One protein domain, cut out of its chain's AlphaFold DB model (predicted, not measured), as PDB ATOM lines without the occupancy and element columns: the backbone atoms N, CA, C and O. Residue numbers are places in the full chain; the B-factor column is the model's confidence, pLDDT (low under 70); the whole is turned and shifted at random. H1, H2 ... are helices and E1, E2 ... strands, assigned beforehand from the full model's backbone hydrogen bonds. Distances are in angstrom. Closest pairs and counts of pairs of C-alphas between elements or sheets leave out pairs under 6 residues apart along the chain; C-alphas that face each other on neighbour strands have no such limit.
ATOM      1  N   ALA A  22      -6.041  51.702   2.106       94.25
ATOM      2  CA  ALA A  22      -4.579  51.694   2.107       94.25
ATOM      3  C   ALA A  22      -3.982  53.105   2.252       94.25
ATOM      4  O   ALA A  22      -3.065  53.282   3.049       94.25
ATOM      5  N   ASP A  23      -4.527  54.110   1.558       93.25
ATOM      6  CA  ASP A  23      -4.097  55.510   1.703       93.25
ATOM      7  C   ASP A  23      -4.347  56.044   3.126       93.25
ATOM      8  O   ASP A  23      -3.500  56.728   3.701       93.25
ATOM      9  N   VAL A  24      -5.491  55.703   3.735       94.88
ATOM     10  CA  VAL A  24      -5.796  56.070   5.130       94.88
ATOM     11  C   VAL A  24      -4.869  55.347   6.106       94.88
ATOM     12  O   VAL A  24      -4.409  55.954   7.068       94.88
ATOM     13  N   VAL A  25      -4.547  54.076   5.869       95.69
ATOM     14  CA  VAL A  25      -3.564  53.344   6.678       95.69
ATOM     15  C   VAL A  25      -2.170  53.955   6.526       95.69
ATOM     16  O   VAL A  25      -1.481  54.111   7.529       95.69
ATOM     17  N   ASP A  26      -1.754  54.353   5.321       93.06
ATOM     18  CA  ASP A  26      -0.465  55.025   5.096       93.06
ATOM     19  C   ASP A  26      -0.392  56.361   5.851       93.06
ATOM     20  O   ASP A  26       0.651  56.684   6.422       93.06
ATOM     21  N   LEU A  27      -1.517  57.083   5.914       92.50
ATOM     22  CA  LEU A  27      -1.678  58.312   6.689       92.50
ATOM     23  C   LEU A  27      -1.616  58.068   8.208       92.50
ATOM     24  O   LEU A  27      -0.942  58.815   8.917       92.50
ATOM     25  N   MET A  28      -2.327  57.056   8.713       94.25
ATOM     26  CA  MET A  28      -2.479  56.808  10.154       94.25
ATOM     27  C   MET A  28      -1.301  56.053  10.768       94.25
ATOM     28  O   MET A  28      -0.965  56.280  11.927       94.25
ATOM     29  N   VAL A  29      -0.670  55.160  10.005       94.62
ATOM     30  CA  VAL A  29       0.478  54.370  10.454       94.62
ATOM     31  C   VAL A  29       1.749  55.087  10.023       94.62
ATOM     32  O   VAL A  29       2.274  54.898   8.917       94.62
ATOM     33  N   THR A  30       2.250  55.937  10.916       92.81
ATOM     34  CA  THR A  30       3.410  56.787  10.648       92.81
ATOM     35  C   THR A  30       4.671  55.955  10.425       92.81
ATOM     36  O   THR A  30       4.767  54.796  10.826       92.81
ATOM     37  N   LEU A  31       5.715  56.550   9.842       90.56
ATOM     38  CA  LEU A  31       7.005  55.864   9.720       90.56
ATOM     39  C   LEU A  31       7.578  55.433  11.088       90.56
ATOM     40  O   LEU A  31       8.278  54.425  11.164       90.56
ATOM     41  N   VAL A  41      -5.608  49.959  14.845       97.31
ATOM     42  CA  VAL A  41      -7.021  49.654  14.618       97.31
ATOM     43  C   VAL A  41      -7.749  50.933  14.244       97.31
ATOM     44  O   VAL A  41      -7.782  51.879  15.028       97.31
ATOM     45  N   LEU A  42      -8.364  50.958  13.064       97.25
ATOM     46  CA  LEU A  42      -9.268  52.026  12.655       97.25
ATOM     47  C   LEU A  42     -10.708  51.582  12.894       97.25
ATOM     48  O   LEU A  42     -11.162  50.572  12.353       97.25
ATOM     49  N   LEU A  43     -11.427  52.361  13.695       96.38
ATOM     50  CA  LEU A  43     -12.847  52.178  13.953       96.38
ATOM     51  C   LEU A  43     -13.644  52.886  12.863       96.38
ATOM     52  O   LEU A  43     -13.445  54.080  12.617       96.38
ATOM     53  N   CYS A  44     -14.564  52.155  12.251       96.75
ATOM     54  CA  CYS A  44     -15.476  52.657  11.240       96.75
ATOM     55  C   CYS A  44     -16.921  52.560  11.733       96.75
ATOM     56  O   CYS A  44     -17.277  51.651  12.483       96.75
ATOM     57  N   ASP A  45     -17.769  53.491  11.316       95.56
ATOM     58  CA  ASP A  45     -19.205  53.420  11.600       95.56
ATOM     59  C   ASP A  45     -19.922  52.357  10.735       95.56
ATOM     60  O   ASP A  45     -19.277  51.680   9.925       95.56
ATOM     61  N   PRO A  46     -21.249  52.169  10.889       95.56
ATOM     62  CA  PRO A  46     -22.008  51.227  10.066       95.56
ATOM     63  C   PRO A  46     -21.888  51.460   8.551       95.56
ATOM     64  O   PRO A  46     -21.876  50.490   7.788       95.56
ATOM     65  N   ASP A  47     -21.685  52.707   8.128       95.94
ATOM     66  CA  ASP A  47     -21.513  53.114   6.730       95.94
ATOM     67  C   ASP A  47     -20.044  53.062   6.262       95.94
ATOM     68  O   ASP A  47     -19.721  53.459   5.143       95.94
ATOM     69  N   ASN A  48     -19.147  52.520   7.092       96.38
ATOM     70  CA  ASN A  48     -17.710  52.381   6.859       96.38
ATOM     71  C   ASN A  48     -16.935  53.706   6.810       96.38
ATOM     72  O   ASN A  48     -15.839  53.749   6.251       96.38
ATOM     73  N   HIS A  49     -17.447  54.782   7.405       96.06
ATOM     74  CA  HIS A  49     -16.688  56.023   7.568       96.06
ATOM     75  C   HIS A  49     -15.747  55.937   8.763       96.06
ATOM     76  O   HIS A  49     -16.106  55.396   9.810       96.06
ATOM     77  N   SER A 123      -3.968  38.953  21.608       88.75
ATOM     78  CA  SER A 123      -3.592  39.854  22.702       88.75
ATOM     79  C   SER A 123      -3.720  41.338  22.337       88.75
ATOM     80  O   SER A 123      -4.080  42.142  23.193       88.75
ATOM     81  N   ALA A 124      -3.469  41.708  21.078       89.75
ATOM     82  CA  ALA A 124      -3.682  43.072  20.598       89.75
ATOM     83  C   ALA A 124      -5.177  43.439  20.495       89.75
ATOM     84  O   ALA A 124      -5.563  44.571  20.784       89.75
ATOM     85  N   LEU A 125      -6.034  42.496  20.095       91.06
ATOM     86  CA  LEU A 125      -7.470  42.730  19.910       91.06
ATOM     87  C   LEU A 125      -8.294  42.565  21.195       91.06
ATOM     88  O   LEU A 125      -9.329  43.219  21.325       91.06
ATOM     89  N   ASP A 126      -7.837  41.758  22.150       91.19
ATOM     90  CA  ASP A 126      -8.501  41.474  23.428       91.19
ATOM     91  C   ASP A 126      -9.018  42.728  24.162       91.19
ATOM     92  O   ASP A 126     -10.175  42.715  24.589       91.19
ATOM     93  N   PRO A 127      -8.256  43.836  24.298       88.69
ATOM     94  CA  PRO A 127      -8.773  45.039  24.955       88.69
ATOM     95  C   PRO A 127      -9.797  45.818  24.111       88.69
ATOM     96  O   PRO A 127     -10.596  46.575  24.660       88.69
ATOM     97  N   ILE A 128      -9.788  45.656  22.786       90.19
ATOM     98  CA  ILE A 128     -10.602  46.447  21.850       90.19
ATOM     99  C   ILE A 128     -11.952  45.775  21.587       90.19
ATOM    100  O   ILE A 128     -12.985  46.447  21.541       90.19
ATOM    101  N   LEU A 129     -11.966  44.448  21.436       90.88
ATOM    102  CA  LEU A 129     -13.163  43.693  21.064       90.88
ATOM    103  C   LEU A 129     -14.356  43.919  22.011       90.88
ATOM    104  O   LEU A 129     -15.458  44.127  21.499       90.88
ATOM    105  N   PRO A 130     -14.205  43.952  23.351       89.62
ATOM    106  CA  PRO A 130     -15.323  44.240  24.246       89.62
ATOM    107  C   PRO A 130     -15.965  45.600  23.972       89.62
ATOM    108  O   PRO A 130     -17.188  45.699  23.967       89.62
ATOM    109  N   ALA A 131     -15.160  46.630  23.691       86.81
ATOM    110  CA  ALA A 131     -15.660  47.970  23.406       86.81
ATOM    111  C   ALA A 131     -16.409  48.009  22.065       86.81
ATOM    112  O   ALA A 131     -17.534  48.507  22.002       86.81
ATOM    113  N   VAL A 132     -15.840  47.408  21.015       89.44
ATOM    114  CA  VAL A 132     -16.457  47.340  19.676       89.44
ATOM    115  C   VAL A 132     -17.812  46.633  19.720       89.44
ATOM    116  O   VAL A 132     -18.763  47.076  19.086       89.44
ATOM    117  N   ARG A 133     -17.951  45.585  20.540       87.25
ATOM    118  CA  ARG A 133     -19.216  44.847  20.694       87.25
ATOM    119  C   ARG A 133     -20.334  45.654  21.354       87.25
ATOM    120  O   ARG A 133     -21.494  45.275  21.227       87.25
ATOM    121  N   THR A 134     -20.025  46.765  22.026       88.56
ATOM    122  CA  THR A 134     -21.060  47.664  22.571       88.56
ATOM    123  C   THR A 134     -21.661  48.600  21.515       88.56
ATOM    124  O   THR A 134     -22.692  49.217  21.775       88.56
ATOM    125  N   ALA A 135     -21.067  48.668  20.317       87.12
ATOM    126  CA  ALA A 135     -21.526  49.473  19.187       87.12
ATOM    127  C   ALA A 135     -21.781  48.580  17.950       87.12
ATOM    128  O   ALA A 135     -20.894  48.386  17.114       87.12
ATOM    129  N   PRO A 136     -22.995  48.013  17.806       84.31
ATOM    130  CA  PRO A 136     -23.334  47.165  16.668       84.31
ATOM    131  C   PRO A 136     -23.109  47.876  15.330       84.31
ATOM    132  O   PRO A 136     -23.454  49.045  15.160       84.31
ATOM    133  N   GLY A 137     -22.545  47.152  14.363       88.12
ATOM    134  CA  GLY A 137     -22.251  47.679  13.030       88.12
ATOM    135  C   GLY A 137     -20.905  48.393  12.904       88.12
ATOM    136  O   GLY A 137     -20.502  48.691  11.778       88.12
ATOM    137  N   THR A 138     -20.165  48.607  13.999       93.31
ATOM    138  CA  THR A 138     -18.791  49.115  13.918       93.31
ATOM    139  C   THR A 138     -17.928  48.189  13.059       93.31
ATOM    140  O   THR A 138     -17.802  46.992  13.321       93.31
ATOM    141  N   GLY A 139     -17.361  48.755  11.992       95.00
ATOM    142  CA  GLY A 139     -16.382  48.088  11.141       95.00
ATOM    143  C   GLY A 139     -14.966  48.327  11.653       95.00
ATOM    144  O   GLY A 139     -14.688  49.376  12.229       95.00
ATOM    145  N   LEU A 140     -14.064  47.378  11.424       96.88
ATOM    146  CA  LEU A 140     -12.645  47.514  11.736       96.88
ATOM    147  C   LEU A 140     -11.803  47.474  10.467       96.88
ATOM    148  O   LEU A 140     -12.008  46.617   9.611       96.88
ATOM    149  N   ILE A 141     -10.804  48.347  10.387       97.81
ATOM    150  CA  ILE A 141      -9.616  48.125   9.559       97.81
ATOM    151  C   ILE A 141      -8.450  47.896  10.507       97.81
ATOM    152  O   ILE A 141      -8.266  48.647  11.463       97.81
ATOM    153  N   LEU A 142      -7.673  46.852  10.246       97.69
ATOM    154  CA  LEU A 142      -6.512  46.489  11.049       97.69
ATOM    155  C   LEU A 142      -5.246  46.712  10.228       97.69
ATOM    156  O   LEU A 142      -5.218  46.404   9.038       97.69
ATOM    157  N   ALA A 143      -4.206  47.249  10.854       96.81
ATOM    158  CA  ALA A 143      -2.936  47.507  10.204       96.81
ATOM    159  C   ALA A 143      -1.758  47.099  11.090       96.81
ATOM    160  O   ALA A 143      -1.671  47.499  12.249       96.81
ATOM    161  N   LEU A 144      -0.825  46.339  10.523       94.75
ATOM    162  CA  LEU A 144       0.441  45.982  11.150       94.75
ATOM    163  C   LEU A 144       1.541  46.912  10.630       94.75
ATOM    164  O   LEU A 144       1.947  46.819   9.470       94.75
ATOM    165  N   GLY A 145       2.035  47.808  11.481       93.25
ATOM    166  CA  GLY A 145       3.254  48.562  11.223       93.25
ATOM    167  C   GLY A 145       4.450  47.661  11.479       93.25
ATOM    168  O   GLY A 145       4.716  47.341  12.629       93.25
ATOM    169  N   ARG A 146       5.163  47.228  10.436       87.31
ATOM    170  CA  ARG A 146       6.197  46.192  10.573       87.31
ATOM    171  C   ARG A 146       7.612  46.731  10.314       87.31
ATOM    172  O   ARG A 146       7.854  47.289   9.234       87.31
ATOM    173  N   PRO A 147       8.576  46.495  11.229       80.00
ATOM    174  CA  PRO A 147       9.984  46.739  10.955       80.00
ATOM    175  C   PRO A 147      10.566  45.649  10.040       80.00
ATOM    176  O   PRO A 147      10.028  44.553   9.887       80.00
ATOM    177  N   GLY A 148      11.705  45.937   9.415       74.56
ATOM    178  CA  GLY A 148      12.425  44.953   8.603       74.56
ATOM    179  C   GLY A 148      12.042  44.953   7.115       74.56
ATOM    180  O   GLY A 148      11.621  45.990   6.591       74.56
ATOM    181  N   PRO A 149      12.255  43.829   6.400       74.25
ATOM    182  CA  PRO A 149      12.147  43.776   4.945       74.25
ATOM    183  C   PRO A 149      10.780  44.242   4.442       74.25
ATOM    184  O   PRO A 149       9.768  43.969   5.090       74.25
ATOM    185  N   PRO A 150      10.708  44.903   3.277       68.38
ATOM    186  CA  PRO A 150       9.453  45.447   2.769       68.38
ATOM    187  C   PRO A 150       8.369  44.371   2.601       68.38
ATOM    188  O   PRO A 150       7.202  44.669   2.808       68.38
ATOM    189  N   PHE A 151       8.740  43.122   2.316       72.69
ATOM    190  CA  PHE A 151       7.801  42.042   2.019       72.69
ATOM    191  C   PHE A 151       8.192  40.760   2.768       72.69
ATOM    192  O   PHE A 151       9.327  40.305   2.632       72.69
ATOM    193  N   GLN A 152       7.276  40.224   3.581       81.31
ATOM    194  CA  GLN A 152       7.406  38.949   4.305       81.31
ATOM    195  C   GLN A 152       6.063  38.204   4.221       81.31
ATOM    196  O   GLN A 152       5.310  38.187   5.196       81.31
ATOM    197  N   THR A 164      -8.549  37.915  10.715       94.94
ATOM    198  CA  THR A 164      -9.807  37.487  10.090       94.94
ATOM    199  C   THR A 164     -10.553  36.491  10.972       94.94
ATOM    200  O   THR A 164     -11.725  36.705  11.277       94.94
ATOM    201  N   ARG A 165      -9.873  35.434  11.437       94.06
ATOM    202  CA  ARG A 165     -10.469  34.413  12.312       94.06
ATOM    203  C   ARG A 165     -10.962  35.005  13.632       94.06
ATOM    204  O   ARG A 165     -12.055  34.659  14.070       94.06
ATOM    205  N   ILE A 166     -10.184  35.891  14.254       94.06
ATOM    206  CA  ILE A 166     -10.535  36.522  15.534       94.06
ATOM    207  C   ILE A 166     -11.756  37.434  15.370       94.06
ATOM    208  O   ILE A 166     -12.712  37.312  16.133       94.06
ATOM    209  N   CYS A 167     -11.768  38.304  14.356       93.75
ATOM    210  CA  CYS A 167     -12.910  39.178  14.094       93.75
ATOM    211  C   CYS A 167     -14.176  38.380  13.757       93.75
ATOM    212  O   CYS A 167     -15.236  38.681  14.297       93.75
ATOM    213  N   GLN A 168     -14.066  37.324  12.941       93.50
ATOM    214  CA  GLN A 168     -15.188  36.430  12.634       93.50
ATOM    215  C   GLN A 168     -15.732  35.736  13.887       93.50
ATOM    216  O   GLN A 168     -16.939  35.735  14.110       93.50
ATOM    217  N   ALA A 169     -14.857  35.182  14.732       92.75
ATOM    218  CA  ALA A 169     -15.265  34.524  15.972       92.75
ATOM    219  C   ALA A 169     -15.924  35.493  16.972       92.75
ATOM    220  O   ALA A 169     -16.774  35.085  17.761       92.75
ATOM    221  N   ALA A 170     -15.542  36.771  16.932       91.31
ATOM    222  CA  ALA A 170     -16.110  37.822  17.768       91.31
ATOM    223  C   ALA A 170     -17.379  38.477  17.183       91.31
ATOM    224  O   ALA A 170     -17.936  39.358  17.842       91.31
ATOM    225  N   ASP A 171     -17.823  38.064  15.988       92.50
ATOM    226  CA  ASP A 171     -18.900  38.699  15.211       92.50
ATOM    227  C   ASP A 171     -18.653  40.203  14.963       92.50
ATOM    228  O   ASP A 171     -19.531  41.056  15.085       92.50
ATOM    229  N   VAL A 172     -17.400  40.546  14.654       93.50
ATOM    230  CA  VAL A 172     -16.964  41.908  14.341       93.50
ATOM    231  C   VAL A 172     -16.662  42.026  12.852       93.50
ATOM    232  O   VAL A 172     -15.941  41.213  12.269       93.50
ATOM    233  N   ARG A 173     -17.185  43.082  12.224       95.06
ATOM    234  CA  ARG A 173     -17.036  43.313  10.786       95.06
ATOM    235  C   ARG A 173     -15.631  43.822  10.455       95.06
ATOM    236  O   ARG A 173     -15.343  45.005  10.612       95.06
ATOM    237  N   LEU A 174     -14.771  42.939   9.955       95.81
ATOM    238  CA  LEU A 174     -13.459  43.303   9.423       95.81
ATOM    239  C   LEU A 174     -13.587  43.770   7.965       95.81
ATOM    240  O   LEU A 174     -14.009  43.004   7.103       95.81
ATOM    241  N   LEU A 175     -13.220  45.021   7.696       96.19
ATOM    242  CA  LEU A 175     -13.217  45.622   6.358       96.19
ATOM    243  C   LEU A 175     -11.916  45.330   5.600       96.19
ATOM    244  O   LEU A 175     -11.930  45.208   4.379       96.19
ATOM    245  N   GLY A 176     -10.800  45.194   6.316       96.12
ATOM    246  CA  GLY A 176      -9.513  44.866   5.716       96.12
ATOM    247  C   GLY A 176      -8.392  44.725   6.738       96.12
ATOM    248  O   GLY A 176      -8.469  45.255   7.849       96.12
TER     249      GLY A 176
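AT A GLANCE: This is residues 22 to 31, 41 to 49, 123 to 152 and 164 to 176 of the 196 residues of an uncharacterized protein of Kribbella pittospori (UniProt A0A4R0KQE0). Picture a small sheet of three strands with one short helix over each face, H1 on one and H3 on the other. The long strand E2 lies between the short edge strands E1 and E3 and runs on past both of them, while the short helix H2 lies off the sheet. The printed part has 62 residues, in the order H1, E1, H2, E2, H3, E3; the sheet has the order E1, E2, E3 and is mixed, and the class is mixed, helices and strands. The whole is only just loose, close to compact, with a radius of gyration of the C-alphas of 12.8 A, and spans 37 by 25 by 16 A.

HOW THE PARTS SIT: Start with H1, residues 22 to 28, which is on the sheet of E1, residues 41 to 44, E2, residues 139 to 145, and E3, residues 173 to 176. H1 lies over E2 at a height over the sheet of 9.3 A and runs across the strands, at 72 degrees to E2 on the local plane; their closest C-alphas, those of Val 25 and Ala 143, are 6.8 A apart. E1 and E2 are antiparallel at 157 degrees; look for N 42 and O 141, 2.8 A apart and within hydrogen-bond range. H2, residues 129 to 132, is only just not on the sheet, with 4 pairs of C-alphas within 10 A. E2 and E3 are parallel at 40 degrees, with N 140 and O 173 within hydrogen-bond range at 2.8 A. H3, residues 164 to 169, is on the opposite face from H1; its closest C-alphas to E3, those of Cys 167 and Leu 174, are 6.3 A apart. H2 and H3 are only just apart, their closest C-alphas 8.3 A from each other. In H1 and H3 every O i to N i+4 pair is within hydrogen-bond range; H2 is too short for such a pair.

IN THESE COORDINATES: Find C-alpha 22 at (-4.579, 51.694, 2.107), where H1 begins its 9.8 A. E1 covers 9.6 A and H2 5.1 A. From C-alpha 139 at (-16.382, 48.088, 11.141), E2 runs 19.6 A. H3 measures 8.6 A, and E3 ends after 9.2 A at C-alpha 176, (-9.513, 44.866, 5.716).

THE WHOLE: The C-alphas farthest apart, those of Thr 134 and Pro 149, are 37.8 A from each other. Residues 32 to 40, 50 to 122 and 153 to 163 are not printed, and the C-alpha gaps across these cuts are 16.1 A, 25.7 A and 18.2 A. Of the links printed whole, H3 to E3 is tight and H2 to E2 is short. Mean pLDDT of the printed part is 91.3, with residue 150 under 70.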